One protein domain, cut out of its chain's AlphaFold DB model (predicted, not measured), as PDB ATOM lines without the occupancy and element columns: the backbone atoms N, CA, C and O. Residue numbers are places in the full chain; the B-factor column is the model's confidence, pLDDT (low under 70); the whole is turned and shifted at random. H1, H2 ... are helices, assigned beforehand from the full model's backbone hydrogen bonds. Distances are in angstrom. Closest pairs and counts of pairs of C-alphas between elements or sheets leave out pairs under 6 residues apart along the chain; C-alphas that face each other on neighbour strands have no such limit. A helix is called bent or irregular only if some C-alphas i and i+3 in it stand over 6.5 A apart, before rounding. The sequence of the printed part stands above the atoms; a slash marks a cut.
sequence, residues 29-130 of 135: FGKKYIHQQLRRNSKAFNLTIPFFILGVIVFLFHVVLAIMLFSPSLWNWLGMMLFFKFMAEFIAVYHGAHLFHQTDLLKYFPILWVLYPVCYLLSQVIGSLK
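What this domain is: This is residues 29 to 130 of the 135 residues of an uncharacterized protein of Candidatus Marinimicrobia bacterium ADurb.Bin030 (UniProt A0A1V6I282). What shape does the chain make? Three long helices, H3, H2 and H4, are joined end to end as an open, triangular frame that is not closed, for H2 and H4 stay apart. The short helix H1 packs across the last part of H4. What is it built of? The 102 printed residues have four named helices, in the order H1, H2, H3, H4, and no named strand; the class is all helix. The whole is loose, with a radius of gyration of the C-alphas of 15.9 A and spans of 41 by 35 by 28 A.

How they stand to each other: What does H3, residues 72 to 99, touch? Its residues 74 to 78 touch residues 65 to 69 of H2, residues 49 to 69, at a steep tilt of 49 degrees, opposite ways; the closest C-alphas, of Met 68 and Leu 74, are 5.6 A apart. Its residues 86 to 97 touch residues 103 to 113 of H4, residues 103 to 128, at a tilt of 69.8 degrees, only just steep, opposite ways; the closest C-alphas, of Ala 97 and Thr 103, are 4.9 A apart. Where is H1, residues 31 to 41? It touches residues 120 to 128 of H4, about perpendicular at 77 degrees, with the C-alphas of Leu 38 and Gly 127 closest at 4.3 A. H1 is apart from H2 and H3. How do the backbones run? In H1 and H2 every O i to N i+4 pair is within hydrogen-bond range; in H3 21 of 24 are, and in H4 14 of 22. The helix packing is mostly crossed, with no touching pair at a shallow tilt.

Where its parts are: How long are the helices? H3 measures 40.2 A from first to last C-alpha, H4 33.8 A, H2 30.3 A and H1 15.6 A. Are they straight? H3 has a kink of 29 degrees near residue 79 and is irregular, with C-alphas 73 and 76 7.6 A apart. H4 has a kink of 70 degrees near residue 111 and is irregular, with C-alphas 107 and 110 7.1 A apart. Where are the anchors? C-alpha 72 is at (12.940, 58.014, -18.995) and C-alpha 128 at (8.381, 60.544, -52.832).

The domain as a whole: How far does it reach? The two C-alphas farthest apart, of Lys 32 and Ser 73, are 43.9 A apart. Are there cuts or long links? The printed part has no cut; the links H2 to H3 and H3 to H4 are tight, and H1 to H2 is short. Where is confidence low? Residue 45 is under 70; the mean pLDDT of the printed part is 90.4.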
ATOM      1  N   PHE A  29      28.586  51.707 -53.628       87.06
ATOM      2  CA  PHE A  29      28.124  52.965 -53.042       87.06
ATOM      3  C   PHE A  29      28.393  54.149 -53.984       87.06
ATOM      4  O   PHE A  29      29.441  54.239 -54.619       87.06
ATOM      5  N   GLY A  30      27.418  55.053 -54.096       89.06
ATOM      6  CA  GLY A  30      27.499  56.236 -54.950       89.06
ATOM      7  C   GLY A  30      26.137  56.680 -55.479       89.06
ATOM      8  O   GLY A  30      25.084  56.213 -55.038       89.06
ATOM      9  N   LYS A  31      26.143  57.569 -56.480       87.94
ATOM     10  CA  LYS A  31      24.916  58.157 -57.048       87.94
ATOM     11  C   LYS A  31      23.932  57.101 -57.563       87.94
ATOM     12  O   LYS A  31      22.729  57.242 -57.346       87.94
ATOM     13  N   LYS A  32      24.433  56.041 -58.214       87.62
ATOM     14  CA  LYS A  32      23.612  54.930 -58.737       87.62
ATOM     15  C   LYS A  32      22.907  54.166 -57.613       87.62
ATOM     16  O   LYS A  32      21.706  53.933 -57.716       87.62
ATOM     17  N   TYR A  33      23.625  53.853 -56.533       90.00
ATOM     18  CA  TYR A  33      23.052  53.222 -55.344       90.00
ATOM     19  C   TYR A  33      21.956  54.096 -54.720       90.00
ATOM     20  O   TYR A  33      20.844  53.619 -54.501       90.00
ATOM     21  N   ILE A  34      22.219  55.392 -54.519       88.25
ATOM     22  CA  ILE A  34      21.234  56.322 -53.939       88.25
ATOM     23  C   ILE A  34      19.971  56.388 -54.807       88.25
ATOM     24  O   ILE A  34      18.869  56.223 -54.292       88.25
ATOM     25  N   HIS A  35      20.113  56.538 -56.128       87.38
ATOM     26  CA  HIS A  35      18.963  56.536 -57.045       87.38
ATOM     27  C   HIS A  35      18.155  55.235 -56.957       87.38
ATOM     28  O   HIS A  35      16.924  55.269 -56.993       87.38
ATOM     29  N   GLN A  36      18.827  54.089 -56.811       86.94
ATOM     30  CA  GLN A  36      18.162  52.799 -56.640       86.94
ATOM     31  C   GLN A  36      17.353  52.742 -55.336       86.94
ATOM     32  O   GLN A  36      16.214  52.271 -55.367       86.94
ATOM     33  N   GLN A  37      17.893  53.257 -54.227       88.50
ATOM     34  CA  GLN A  37      17.189  53.321 -52.940       88.50
ATOM     35  C   GLN A  37      15.973  54.253 -52.992       88.50
ATOM     36  O   GLN A  37      14.876  53.836 -52.619       88.50
ATOM     37  N   LEU A  38      16.135  55.467 -53.536       87.75
ATOM     38  CA  LEU A  38      15.038  56.432 -53.705       87.75
ATOM     39  C   LEU A  38      13.891  55.833 -54.525       87.75
ATOM     40  O   LEU A  38      12.736  55.866 -54.104       87.75
ATOM     41  N   ARG A  39      14.211  55.203 -55.663       83.94
ATOM     42  CA  ARG A  39      13.214  54.552 -56.526       83.94
ATOM     43  C   ARG A  39      12.513  53.376 -55.846       83.94
ATOM     44  O   ARG A  39      11.327  53.146 -56.082       83.94
ATOM     45  N   ARG A  40      13.248  52.585 -55.059       84.19
ATOM     46  CA  ARG A  40      12.689  51.422 -54.358       84.19
ATOM     47  C   ARG A  40      11.679  51.858 -53.300       84.19
ATOM     48  O   ARG A  40      10.600  51.276 -53.228       84.19
ATOM     49  N   ASN A  41      12.023  52.884 -52.528       84.25
ATOM     50  CA  ASN A  41      11.301  53.236 -51.309       84.25
ATOM     51  C   ASN A  41      10.179  54.269 -51.545       84.25
ATOM     52  O   ASN A  41       9.266  54.372 -50.735       84.25
ATOM     53  N   SER A  42      10.145  54.960 -52.691       80.06
ATOM     54  CA  SER A  42       9.111  55.960 -53.015       80.06
ATOM     55  C   SER A  42       7.743  55.395 -53.446       80.06
ATOM     56  O   SER A  42       6.963  56.098 -54.089       80.06
ATOM     57  N   LYS A  43       7.463  54.106 -53.220       76.19
ATOM     58  CA  LYS A  43       6.256  53.431 -53.745       76.19
ATOM     59  C   LYS A  43       5.118  53.310 -52.733       76.19
ATOM     60  O   LYS A  43       4.098  52.710 -53.057       76.19
ATOM     61  N   ALA A  44       5.275  53.875 -51.537       70.19
ATOM     62  CA  ALA A  44       4.332  53.701 -50.433       70.19
ATOM     63  C   ALA A  44       2.886  54.101 -50.785       70.19
ATOM     64  O   ALA A  44       1.953  53.400 -50.410       70.19
ATOM     65  N   PHE A  45       2.699  55.161 -51.577       69.62
ATOM     66  CA  PHE A  45       1.373  55.641 -51.992       69.62
ATOM     67  C   PHE A  45       0.708  54.806 -53.096       69.62
ATOM     68  O   PHE A  45      -0.472  54.986 -53.368       69.62
ATOM     69  N   ASN A  46       1.441  53.877 -53.716       77.62
ATOM     70  CA  ASN A  46       0.910  52.976 -54.746       77.62
ATOM     71  C   ASN A  46       0.562  51.590 -54.176       77.62
ATOM     72  O   ASN A  46       0.303  50.651 -54.931       77.62
ATOM     73  N   LEU A  47       0.624  51.427 -52.853       75.12
ATOM     74  CA  LEU A  47       0.248  50.196 -52.172       75.12
ATOM     75  C   LEU A  47      -1.277  50.102 -52.069       75.12
ATOM     76  O   LEU A  47      -1.960  51.096 -51.843       75.12
ATOM     77  N   THR A  48      -1.830  48.895 -52.177       83.06
ATOM     78  CA  THR A  48      -3.258  48.695 -51.886       83.06
ATOM     79  C   THR A  48      -3.565  48.928 -50.415       83.06
ATOM     80  O   THR A  48      -2.698  48.705 -49.569       83.06
ATOM     81  N   ILE A  49      -4.826  49.246 -50.113       86.00
ATOM     82  CA  ILE A  49      -5.318  49.595 -48.772       86.00
ATOM     83  C   ILE A  49      -4.749  48.700 -47.650       86.00
ATOM     84  O   ILE A  49      -4.206  49.262 -46.702       86.00
ATOM     85  N   PRO A  50      -4.741  47.349 -47.734       86.25
ATOM     86  CA  PRO A  50      -4.200  46.527 -46.646       86.25
ATOM     87  C   PRO A  50      -2.704  46.751 -46.380       86.25
ATOM     88  O   PRO A  50      -2.274  46.814 -45.231       86.25
ATOM     89  N   PHE A  51      -1.903  46.907 -47.437       82.94
ATOM     90  CA  PHE A  51      -0.467  47.176 -47.318       82.94
ATOM     91  C   PHE A  51      -0.195  48.608 -46.859       82.94
ATOM     92  O   PHE A  51       0.760  48.835 -46.122       82.94
ATOM     93  N   PHE A  52      -1.039  49.558 -47.262       83.88
ATOM     94  CA  PHE A  52      -0.972  50.925 -46.763       83.88
ATOM     95  C   PHE A  52      -1.262  50.980 -45.255       83.88
ATOM     96  O   PHE A  52      -0.461  51.537 -44.512       83.88
ATOM     97  N   ILE A  53      -2.337  50.329 -44.787       87.88
ATOM     98  CA  ILE A  53      -2.679  50.230 -43.356       87.88
ATOM     99  C   ILE A  53      -1.535  49.578 -42.570       87.88
ATOM    100  O   ILE A  53      -1.123  50.114 -41.545       87.88
ATOM    101  N   LEU A  54      -0.978  48.467 -43.066       87.62
ATOM    102  CA  LEU A  54       0.190  47.837 -42.445       87.62
ATOM    103  C   LEU A  54       1.372  48.814 -42.343       87.62
ATOM    104  O   LEU A  54       2.004  48.903 -41.294       87.62
ATOM    105  N   GLY A  55       1.645  49.577 -43.405       84.06
ATOM    106  CA  GLY A  55       2.673  50.617 -43.402       84.06
ATOM    107  C   GLY A  55       2.426  51.701 -42.348       84.06
ATOM    108  O   GLY A  55       3.358  52.080 -41.642       84.06
ATOM    109  N   VAL A  56       1.177  52.150 -42.188       85.69
ATOM    110  CA  VAL A  56       0.781  53.116 -41.148       85.69
ATOM    111  C   VAL A  56       0.989  52.537 -39.747       85.69
ATOM    112  O   VAL A  56       1.562  53.218 -38.903       85.69
ATOM    113  N   ILE A  57       0.598  51.284 -39.498       91.50
ATOM    114  CA  ILE A  57       0.809  50.617 -38.199       91.50
ATOM    115  C   ILE A  57       2.304  50.547 -37.864       91.50
ATOM    116  O   ILE A  57       2.710  50.918 -36.763       91.50
ATOM    117  N   VAL A  58       3.134  50.122 -38.822       88.94
ATOM    118  CA  VAL A  58       4.592  50.059 -38.642       88.94
ATOM    119  C   VAL A  58       5.173  51.452 -38.386       88.94
ATOM    120  O   VAL A  58       6.044  51.599 -37.528       88.94
ATOM    121  N   PHE A  59       4.695  52.482 -39.086       86.81
ATOM    122  CA  PHE A  59       5.113  53.863 -38.854       86.81
ATOM    123  C   PHE A  59       4.749  54.342 -37.442       86.81
ATOM    124  O   PHE A  59       5.623  54.817 -36.718       86.81
ATOM    125  N   LEU A  60       3.495  54.157 -37.019       92.31
ATOM    126  CA  LEU A  60       3.029  54.533 -35.681       92.31
ATOM    127  C   LEU A  60       3.807  53.807 -34.580       92.31
ATOM    128  O   LEU A  60       4.171  54.426 -33.584       92.31
ATOM    129  N   PHE A  61       4.138  52.530 -34.780       93.12
ATOM    130  CA  PHE A  61       5.000  51.787 -33.865       93.12
ATOM    131  C   PHE A  61       6.372  52.462 -33.684       93.12
ATOM    132  O   PHE A  61       6.825  52.635 -32.555       93.12
ATOM    133  N   HIS A  62       7.008  52.928 -34.764       90.75
ATOM    134  CA  HIS A  62       8.280  53.656 -34.665       90.75
ATOM    135  C   HIS A  62       8.126  55.034 -34.002       90.75
ATOM    136  O   HIS A  62       9.025  55.452 -33.273       90.75
ATOM    137  N   VAL A  63       6.995  55.721 -34.198       92.12
ATOM    138  CA  VAL A  63       6.688  56.976 -33.487       92.12
ATOM    139  C   VAL A  63       6.585  56.732 -31.980       92.12
ATOM    140  O   VAL A  63       7.172  57.482 -31.204       92.12
ATOM    141  N   VAL A  64       5.911  55.658 -31.555       95.19
ATOM    142  CA  VAL A  64       5.827  55.279 -30.134       95.19
ATOM    143  C   VAL A  64       7.218  55.007 -29.558       95.19
ATOM    144  O   VAL A  64       7.551  55.560 -28.511       95.19
ATOM    145  N   LEU A  65       8.064  54.240 -30.256       94.00
ATOM    146  CA  LEU A  65       9.448  54.003 -29.821       94.00
ATOM    147  C   LEU A  65      10.243  55.311 -29.677       94.00
ATOM    148  O   LEU A  65      10.986  55.474 -28.711       94.00
ATOM    149  N   ALA A  66      10.064  56.257 -30.605       92.25
ATOM    150  CA  ALA A  66      10.715  57.561 -30.538       92.25
ATOM    151  C   ALA A  66      10.244  58.381 -29.324       92.25
ATOM    152  O   ALA A  66      11.073  58.967 -28.635       92.25
ATOM    153  N   ILE A  67       8.945  58.387 -29.010       95.31
ATOM    154  CA  ILE A  67       8.408  59.064 -27.814       95.31
ATOM    155  C   ILE A  67       8.973  58.438 -26.529       95.31
ATOM    156  O   ILE A  67       9.374  59.155 -25.607       95.31
ATOM    157  N   MET A  68       9.049  57.104 -26.470       96.75
ATOM    158  CA  MET A  68       9.592  56.378 -25.316       96.75
ATOM    159  C   MET A  68      11.078  56.672 -25.083       96.75
ATOM    160  O   MET A  68      11.511  56.724 -23.935       96.75
ATOM    161  N   LEU A  69      11.850  56.914 -26.148       95.19
ATOM    162  CA  LEU A  69      13.266  57.283 -26.046       95.19
ATOM    163  C   LEU A  69      13.469  58.557 -25.211       95.19
ATOM    164  O   LEU A  69      14.365  58.601 -24.370       95.19
ATOM    165  N   PHE A  70      12.598  59.554 -25.385       96.56
ATOM    166  CA  PHE A  70      12.641  60.825 -24.651       96.56
ATOM    167  C   PHE A  70      11.870  60.804 -23.322       96.56
ATOM    168  O   PHE A  70      11.767  61.834 -22.660       96.56
ATOM    169  N   SER A  71      11.346  59.644 -22.914       96.56
ATOM    170  CA  SER A  71      10.558  59.474 -21.690       96.56
ATOM    171  C   SER A  71      11.253  58.474 -20.753       96.56
ATOM    172  O   SER A  71      10.969  57.279 -20.839       96.56
ATOM    173  N   PRO A  72      12.147  58.915 -19.842       96.69
ATOM    174  CA  PRO A  72      12.940  58.014 -18.995       96.69
ATOM    175  C   PRO A  72      12.120  57.003 -18.186       96.69
ATOM    176  O   PRO A  72      12.536  55.861 -18.008       96.69
ATOM    177  N   SER A  73      10.911  57.382 -17.760       97.50
ATOM    178  CA  SER A  73       9.970  56.491 -17.066       97.50
ATOM    179  C   SER A  73       9.551  55.266 -17.891       97.50
ATOM    180  O   SER A  73       9.091  54.273 -17.330       97.50
ATOM    181  N   LEU A  74       9.721  55.308 -19.215       97.56
ATOM    182  CA  LEU A  74       9.351  54.247 -20.150       97.56
ATOM    183  C   LEU A  74      10.548  53.417 -20.630       97.56
ATOM    184  O   LEU A  74      10.355  52.507 -21.434       97.56
ATOM    185  N   TRP A  75      11.772  53.673 -20.158       97.75
ATOM    186  CA  TRP A  75      12.970  53.014 -20.690       97.75
ATOM    187  C   TRP A  75      12.995  51.495 -20.496       97.75
ATOM    188  O   TRP A  75      13.452  50.782 -21.387       97.75
ATOM    189  N   ASN A  76      12.435  50.981 -19.400       97.62
ATOM    190  CA  ASN A  76      12.296  49.533 -19.211       97.62
ATOM    191  C   ASN A  76      11.413  48.916 -20.308       97.62
ATOM    192  O   ASN A  76      11.768  47.906 -20.915       97.62
ATOM    193  N   TRP A  77      10.287  49.564 -20.617       97.31
ATOM    194  CA  TRP A  77       9.392  49.144 -21.694       97.31
ATOM    195  C   TRP A  77      10.029  49.307 -23.073       97.31
ATOM    196  O   TRP A  77       9.905  48.412 -23.908       97.31
ATOM    197  N   LEU A  78      10.753  50.407 -23.299       97.19
ATOM    198  CA  LEU A  78      11.518  50.633 -24.522       97.19
ATOM    199  C   LEU A  78      12.533  49.511 -24.747       97.19
ATOM    200  O   LEU A  78      12.570  48.940 -25.832       97.19
ATOM    201  N   GLY A  79      13.314  49.159 -23.722       97.19
ATOM    202  CA  GLY A  79      14.303  48.087 -23.786       97.19
ATOM    203  C   GLY A  79      13.678  46.746 -24.169       97.19
ATOM    204  O   GLY A  79      14.158  46.092 -25.094       97.19
ATOM    205  N   MET A  80      12.560  46.375 -23.535       97.50
ATOM    206  CA  MET A  80      11.830  45.151 -23.889       97.50
ATOM    207  C   MET A  80      11.315  45.182 -25.333       97.50
ATOM    208  O   MET A  80      11.504  44.219 -26.074       97.50
ATOM    209  N   MET A  81      10.702  46.287 -25.765       96.44
ATOM    210  CA  MET A  81      10.171  46.418 -27.128       96.44
ATOM    211  C   MET A  81      11.277  46.368 -28.185       96.44
ATOM    212  O   MET A  81      11.132  45.681 -29.197       96.44
ATOM    213  N   LEU A  82      12.399  47.052 -27.948       96.50
ATOM    214  CA  LEU A  82      13.567  47.009 -28.827       96.50
ATOM    215  C   LEU A  82      14.168  45.605 -28.883       96.50
ATOM    216  O   LEU A  82      14.508  45.151 -29.973       96.50
ATOM    217  N   PHE A  83      14.241  44.897 -27.752       97.12
ATOM    218  CA  PHE A  83      14.719  43.517 -27.705       97.12
ATOM    219  C   PHE A  83      13.839  42.580 -28.539       97.12
ATOM    220  O   PHE A  83      14.348  41.884 -29.418       97.12
ATOM    221  N   PHE A  84      12.518  42.598 -28.334       96.88
ATOM    222  CA  PHE A  84      11.602  41.759 -29.113       96.88
ATOM    223  C   PHE A  84      11.612  42.116 -30.602       96.88
ATOM    224  O   PHE A  84      11.644  41.216 -31.442       96.88
ATOM    225  N   LYS A  85      11.651  43.411 -30.942       95.50
ATOM    226  CA  LYS A  85      11.793  43.875 -32.331       95.50
ATOM    227  C   LYS A  85      13.087  43.353 -32.958       95.50
ATOM    228  O   LYS A  85      13.057  42.816 -34.063       95.50
ATOM    229  N   PHE A  86      14.209  43.499 -32.254       96.94
ATOM    230  CA  PHE A  86      15.515  43.032 -32.707       96.94
ATOM    231  C   PHE A  86      15.509  41.517 -32.929       96.94
ATOM    232  O   PHE A  86      15.919  41.065 -33.992       96.94
ATOM    233  N   MET A  87      14.988  40.736 -31.979       97.94
ATOM    234  CA  MET A  87      14.901  39.275 -32.089       97.94
ATOM    235  C   MET A  87      14.021  38.830 -33.261       97.94
ATOM    236  O   MET A  87      14.439  37.978 -34.042       97.94
ATOM    237  N   ALA A  88      12.838  39.427 -33.432       96.19
ATOM    238  CA  ALA A  88      11.934  39.085 -34.530       96.19
ATOM    239  C   ALA A  88      12.579  39.326 -35.908       96.19
ATOM    240  O   ALA A  88      12.494  38.480 -36.800       96.19
ATOM    241  N   GLU A  89      13.264  40.459 -36.076       95.88
ATOM    242  CA  GLU A  89      13.964  40.791 -37.321       95.88
ATOM    243  C   GLU A  89      15.233  39.945 -37.507       95.88
ATOM    244  O   GLU A  89      15.506  39.481 -38.616       95.88
ATOM    245  N   PHE A  90      15.974  39.677 -36.428       97.44
ATOM    246  CA  PHE A  90      17.178  38.851 -36.463       97.44
ATOM    247  C   PHE A  90      16.868  37.412 -36.866       97.44
ATOM    248  O   PHE A  90      17.585  36.864 -37.694       97.44
ATOM    249  N   ILE A  91      15.786  36.813 -36.357       97.81
ATOM    250  CA  ILE A  91      15.372  35.453 -36.736       97.81
ATOM    251  C   ILE A  91      15.169  35.363 -38.252       97.81
ATOM    252  O   ILE A  91      15.692  34.446 -38.885       97.81
ATOM    253  N   ALA A  92      14.463  36.321 -38.859       95.75
ATOM    254  CA  ALA A  92      14.242  36.325 -40.303       95.75
ATOM    255  C   ALA A  92      15.560  36.456 -41.090       95.75
ATOM    256  O   ALA A  92      15.785  35.723 -42.055       95.75
ATOM    257  N   VAL A  93      16.452  37.355 -40.657       96.62
ATOM    258  CA  VAL A  93      17.759  37.557 -41.302       96.62
ATOM    259  C   VAL A  93      18.677  36.349 -41.118       96.62
ATOM    260  O   VAL A  93      19.345  35.959 -42.071       96.62
ATOM    261  N   TYR A  94      18.676  35.720 -39.946       97.56
ATOM    262  CA  TYR A  94      19.444  34.514 -39.643       97.56
ATOM    263  C   TYR A  94      19.071  33.365 -40.581       97.56
ATOM    264  O   TYR A  94      19.945  32.786 -41.227       97.56
ATOM    265  N   HIS A  95      17.772  33.086 -40.728       95.69
ATOM    266  CA  HIS A  95      17.298  32.047 -41.645       95.69
ATOM    267  C   HIS A  95      17.663  32.368 -43.097       95.69
ATOM    268  O   HIS A  95      18.121  31.484 -43.818       95.69
ATOM    269  N   GLY A  96      17.528  33.630 -43.521       94.00
ATOM    270  CA  GLY A  96      17.955  34.060 -44.854       94.00
ATOM    271  C   GLY A  96      19.459  33.881 -45.080       94.00
ATOM    272  O   GLY A  96      19.869  33.335 -46.099       94.00
ATOM    273  N   ALA A  97      20.292  34.289 -44.124       95.06
ATOM    274  CA  ALA A  97      21.742  34.162 -44.221       95.06
ATOM    275  C   ALA A  97      22.191  32.696 -44.292       95.06
ATOM    276  O   ALA A  97      23.083  32.376 -45.075       95.06
ATOM    277  N   HIS A  98      21.554  31.801 -43.532       94.19
ATOM    278  CA  HIS A  98      21.805  30.364 -43.634       94.19
ATOM    279  C   HIS A  98      21.353  29.786 -44.973       94.19
ATOM    280  O   HIS A  98      22.112  29.041 -45.587       94.19
ATOM    281  N   LEU A  99      20.159  30.165 -45.439       92.75
ATOM    282  CA  LEU A  99      19.618  29.711 -46.717       92.75
ATOM    283  C   LEU A  99      20.558  30.066 -47.877       92.75
ATOM    284  O   LEU A  99      20.828  29.222 -48.717       92.75
ATOM    285  N   PHE A 100      21.105  31.284 -47.892       91.56
ATOM    286  CA  PHE A 100      21.988  31.761 -48.962       91.56
ATOM    287  C   PHE A 100      23.486  31.505 -48.725       91.56
ATOM    288  O   PHE A 100      24.302  31.982 -49.513       91.56
ATOM    289  N   HIS A 101      23.870  30.793 -47.658       91.69
ATOM    290  CA  HIS A 101      25.272  30.597 -47.255       91.69
ATOM    291  C   HIS A 101      26.060  31.917 -47.088       91.69
ATOM    292  O   HIS A 101      27.224  32.022 -47.462       91.69
ATOM    293  N   GLN A 102      25.416  32.943 -46.524       92.75
ATOM    294  CA  GLN A 102      25.961  34.290 -46.281       92.75
ATOM    295  C   GLN A 102      26.003  34.631 -44.779       92.75
ATOM    296  O   GLN A 102      25.714  35.758 -44.366       92.75
ATOM    297  N   THR A 103      26.327  33.655 -43.931       96.44
ATOM    298  CA  THR A 103      26.344  33.807 -42.464       96.44
ATOM    299  C   THR A 103      27.352  34.852 -41.983       96.44
ATOM    300  O   THR A 103      27.098  35.531 -40.987       96.44
ATOM    301  N   ASP A 104      28.434  35.080 -42.732       96.44
ATOM    302  CA  ASP A 104      29.445  36.104 -42.437       96.44
ATOM    303  C   ASP A 104      28.878  37.529 -42.391       96.44
ATOM    304  O   ASP A 104      29.463  38.414 -41.755       96.44
ATOM    305  N   LEU A 105      27.734  37.772 -43.040       94.56
ATOM    306  CA  LEU A 105      27.073  39.075 -43.046       94.56
ATOM    307  C   LEU A 105      26.325  39.372 -41.737       94.56
ATOM    308  O   LEU A 105      26.057  40.540 -41.446       94.56
ATOM    309  N   LEU A 106      26.024  38.354 -40.920       97.00
ATOM    310  CA  LEU A 106      25.243  38.510 -39.687       97.00
ATOM    311  C   LEU A 106      25.919  39.425 -38.663       97.00
ATOM    312  O   LEU A 106      25.232  40.132 -37.928       97.00
ATOM    313  N   LYS A 107      27.254  39.506 -38.669       97.12
ATOM    314  CA  LYS A 107      28.014  40.420 -37.797       97.12
ATOM    315  C   LYS A 107      27.690  41.900 -38.033       97.12
ATOM    316  O   LYS A 107      27.856  42.711 -37.129       97.12
ATOM    317  N   TYR A 108      27.211  42.259 -39.226       96.44
ATOM    318  CA  TYR A 108      26.817  43.631 -39.554       96.44
ATOM    319  C   TYR A 108      25.367  43.941 -39.173       96.44
ATOM    320  O   TYR A 108      24.983  45.112 -39.183       96.44
ATOM    321  N   PHE A 109      24.561  42.930 -38.825       96.44
ATOM    322  CA  PHE A 109      23.147  43.119 -38.510       96.44
ATOM    323  C   PHE A 109      22.913  44.135 -37.383       96.44
ATOM    324  O   PHE A 109      22.109  45.029 -37.614       96.44
ATOM    325  N   PRO A 110      23.615  44.114 -36.228       95.88
ATOM    326  CA  PRO A 110      23.351  45.081 -35.158       95.88
ATOM    327  C   PRO A 110      23.545  46.539 -35.588       95.88
ATOM    328  O   PRO A 110      22.734  47.402 -35.265       95.88
ATOM    329  N   ILE A 111      24.588  46.807 -36.377       96.19
ATOM    330  CA  ILE A 111      24.884  48.151 -36.886       96.19
ATOM    331  C   ILE A 111      23.831  48.560 -37.923       96.19
ATOM    332  O   ILE A 111      23.280  49.662 -37.871       96.19
ATOM    333  N   LEU A 112      23.513  47.660 -38.858       94.69
ATOM    334  CA  LEU A 112      22.513  47.915 -39.891       94.69
ATOM    335  C   LEU A 112      21.103  48.042 -39.314       94.69
ATOM    336  O   LEU A 112      20.319  48.823 -39.834       94.69
ATOM    337  N   TRP A 113      20.785  47.349 -38.228       95.00
ATOM    338  CA  TRP A 113      19.491  47.426 -37.559       95.00
ATOM    339  C   TRP A 113      19.184  48.840 -37.053       95.00
ATOM    340  O   TRP A 113      18.045  49.295 -37.142       95.00
ATOM    341  N   VAL A 114      20.214  49.565 -36.604       91.56
ATOM    342  CA  VAL A 114      20.100  50.966 -36.176       91.56
ATOM    343  C   VAL A 114      20.111  51.923 -37.371       91.56
ATOM    344  O   VAL A 114      19.284  52.831 -37.450       91.56
ATOM    345  N   LEU A 115      21.032  51.733 -38.322       92.62
ATOM    346  CA  LEU A 115      21.228  52.677 -39.433       92.62
ATOM    347  C   LEU A 115      20.158  52.566 -40.527       92.62
ATOM    348  O   LEU A 115      19.754  53.568 -41.122       92.62
ATOM    349  N   TYR A 116      19.702  51.350 -40.821       90.31
ATOM    350  CA  TYR A 116      18.837  51.074 -41.964       90.31
ATOM    351  C   TYR A 116      17.472  51.769 -41.878       90.31
ATOM    352  O   TYR A 116      17.075  52.343 -42.894       90.31
ATOM    353  N   PRO A 117      16.767  51.816 -40.725       87.81
ATOM    354  CA  PRO A 117      15.529  52.584 -40.598       87.81
ATOM    355  C   PRO A 117      15.706  54.066 -40.953       87.81
ATOM    356  O   PRO A 117      14.880  54.621 -41.677       87.81
ATOM    357  N   VAL A 118      16.811  54.693 -40.531       87.00
ATOM    358  CA  VAL A 118      17.114  56.101 -40.843       87.00
ATOM    359  C   VAL A 118      17.324  56.283 -42.346       87.00
ATOM    360  O   VAL A 118      16.677  57.127 -42.971       87.00
ATOM    361  N   CYS A 119      18.174  55.453 -42.959       88.44
ATOM    362  CA  CYS A 119      18.410  55.500 -44.403       88.44
ATOM    363  C   CYS A 119      17.126  55.240 -45.207       88.44
ATOM    364  O   CYS A 119      16.873  55.904 -46.216       88.44
ATOM    365  N   TYR A 120      16.313  54.284 -44.758       87.19
ATOM    366  CA  TYR A 120      15.048  53.925 -45.381       87.19
ATOM    367  C   TYR A 120      14.067  55.100 -45.352       87.19
ATOM    368  O   TYR A 120      13.614  55.521 -46.418       87.19
ATOM    369  N   LEU A 121      13.818  55.697 -44.182       83.44
ATOM    370  CA  LEU A 121      12.897  56.828 -44.031       83.44
ATOM    371  C   LEU A 121      13.335  58.042 -44.859       83.44
ATOM    372  O   LEU A 121      12.530  58.586 -45.617       83.44
ATOM    373  N   LEU A 122      14.619  58.415 -44.802       85.75
ATOM    374  CA  LEU A 122      15.155  59.512 -45.617       85.75
ATOM    375  C   LEU A 122      14.930  59.256 -47.108       85.75
ATOM    376  O   LEU A 122      14.445  60.124 -47.836       85.75
ATOM    377  N   SER A 123      15.231  58.042 -47.571       86.56
ATOM    378  CA  SER A 123      15.059  57.692 -48.981       86.56
ATOM    379  C   SER A 123      13.593  57.617 -49.420       86.56
ATOM    380  O   SER A 123      13.290  57.899 -50.579       86.56
ATOM    381  N   GLN A 124      12.675  57.277 -48.515       83.50
ATOM    382  CA  GLN A 124      11.239  57.274 -48.776       83.50
ATOM    383  C   GLN A 124      10.698  58.700 -48.916       83.50
ATOM    384  O   GLN A 124       9.972  58.972 -49.874       83.50
ATOM    385  N   VAL A 125      11.081  59.617 -48.020       81.62
ATOM    386  CA  VAL A 125      10.674  61.032 -48.076       81.62
ATOM    387  C   VAL A 125      11.231  61.695 -49.334       81.62
ATOM    388  O   VAL A 125      10.464  62.177 -50.166       81.62
ATOM    389  N   ILE A 126      12.552  61.634 -49.532       84.00
ATOM    390  CA  ILE A 126      13.223  62.243 -50.690       84.00
ATOM    391  C   ILE A 126      12.735  61.602 -51.996       84.00
ATOM    392  O   ILE A 126      12.489  62.291 -52.985       84.00
ATOM    393  N   GLY A 127      12.562  60.279 -52.014       81.75
ATOM    394  CA  GLY A 127      12.089  59.561 -53.191       81.75
ATOM    395  C   GLY A 127      10.650  59.925 -53.559       81.75
ATOM    396  O   GLY A 127      10.326  60.020 -54.741       81.75
ATOM    397  N   SER A 128       9.781  60.174 -52.577       79.81
ATOM    398  CA  SER A 128       8.381  60.544 -52.832       79.81
ATOM    399  C   SER A 128       8.236  61.910 -53.512       79.81
ATOM    400  O   SER A 128       7.253  62.126 -54.216       79.81
ATOM    401  N   LEU A 129       9.244  62.786 -53.413       79.69
ATOM    402  CA  LEU A 129       9.308  64.054 -54.154       79.69
ATOM    403  C   LEU A 129       9.523  63.861 -55.670       79.69
ATOM    404  O   LEU A 129       9.546  64.836 -56.414       79.69
ATOM    405  N   LYS A 130       9.705  62.616 -56.146       72.44
ATOM    406  CA  LYS A 130       9.916  62.256 -57.564       72.44
ATOM    407  C   LYS A 130      11.066  63.017 -58.246       72.44
ATOM    408  O   LYS A 130      11.090  63.152 -59.463       72.44
TER     409      LYS A 130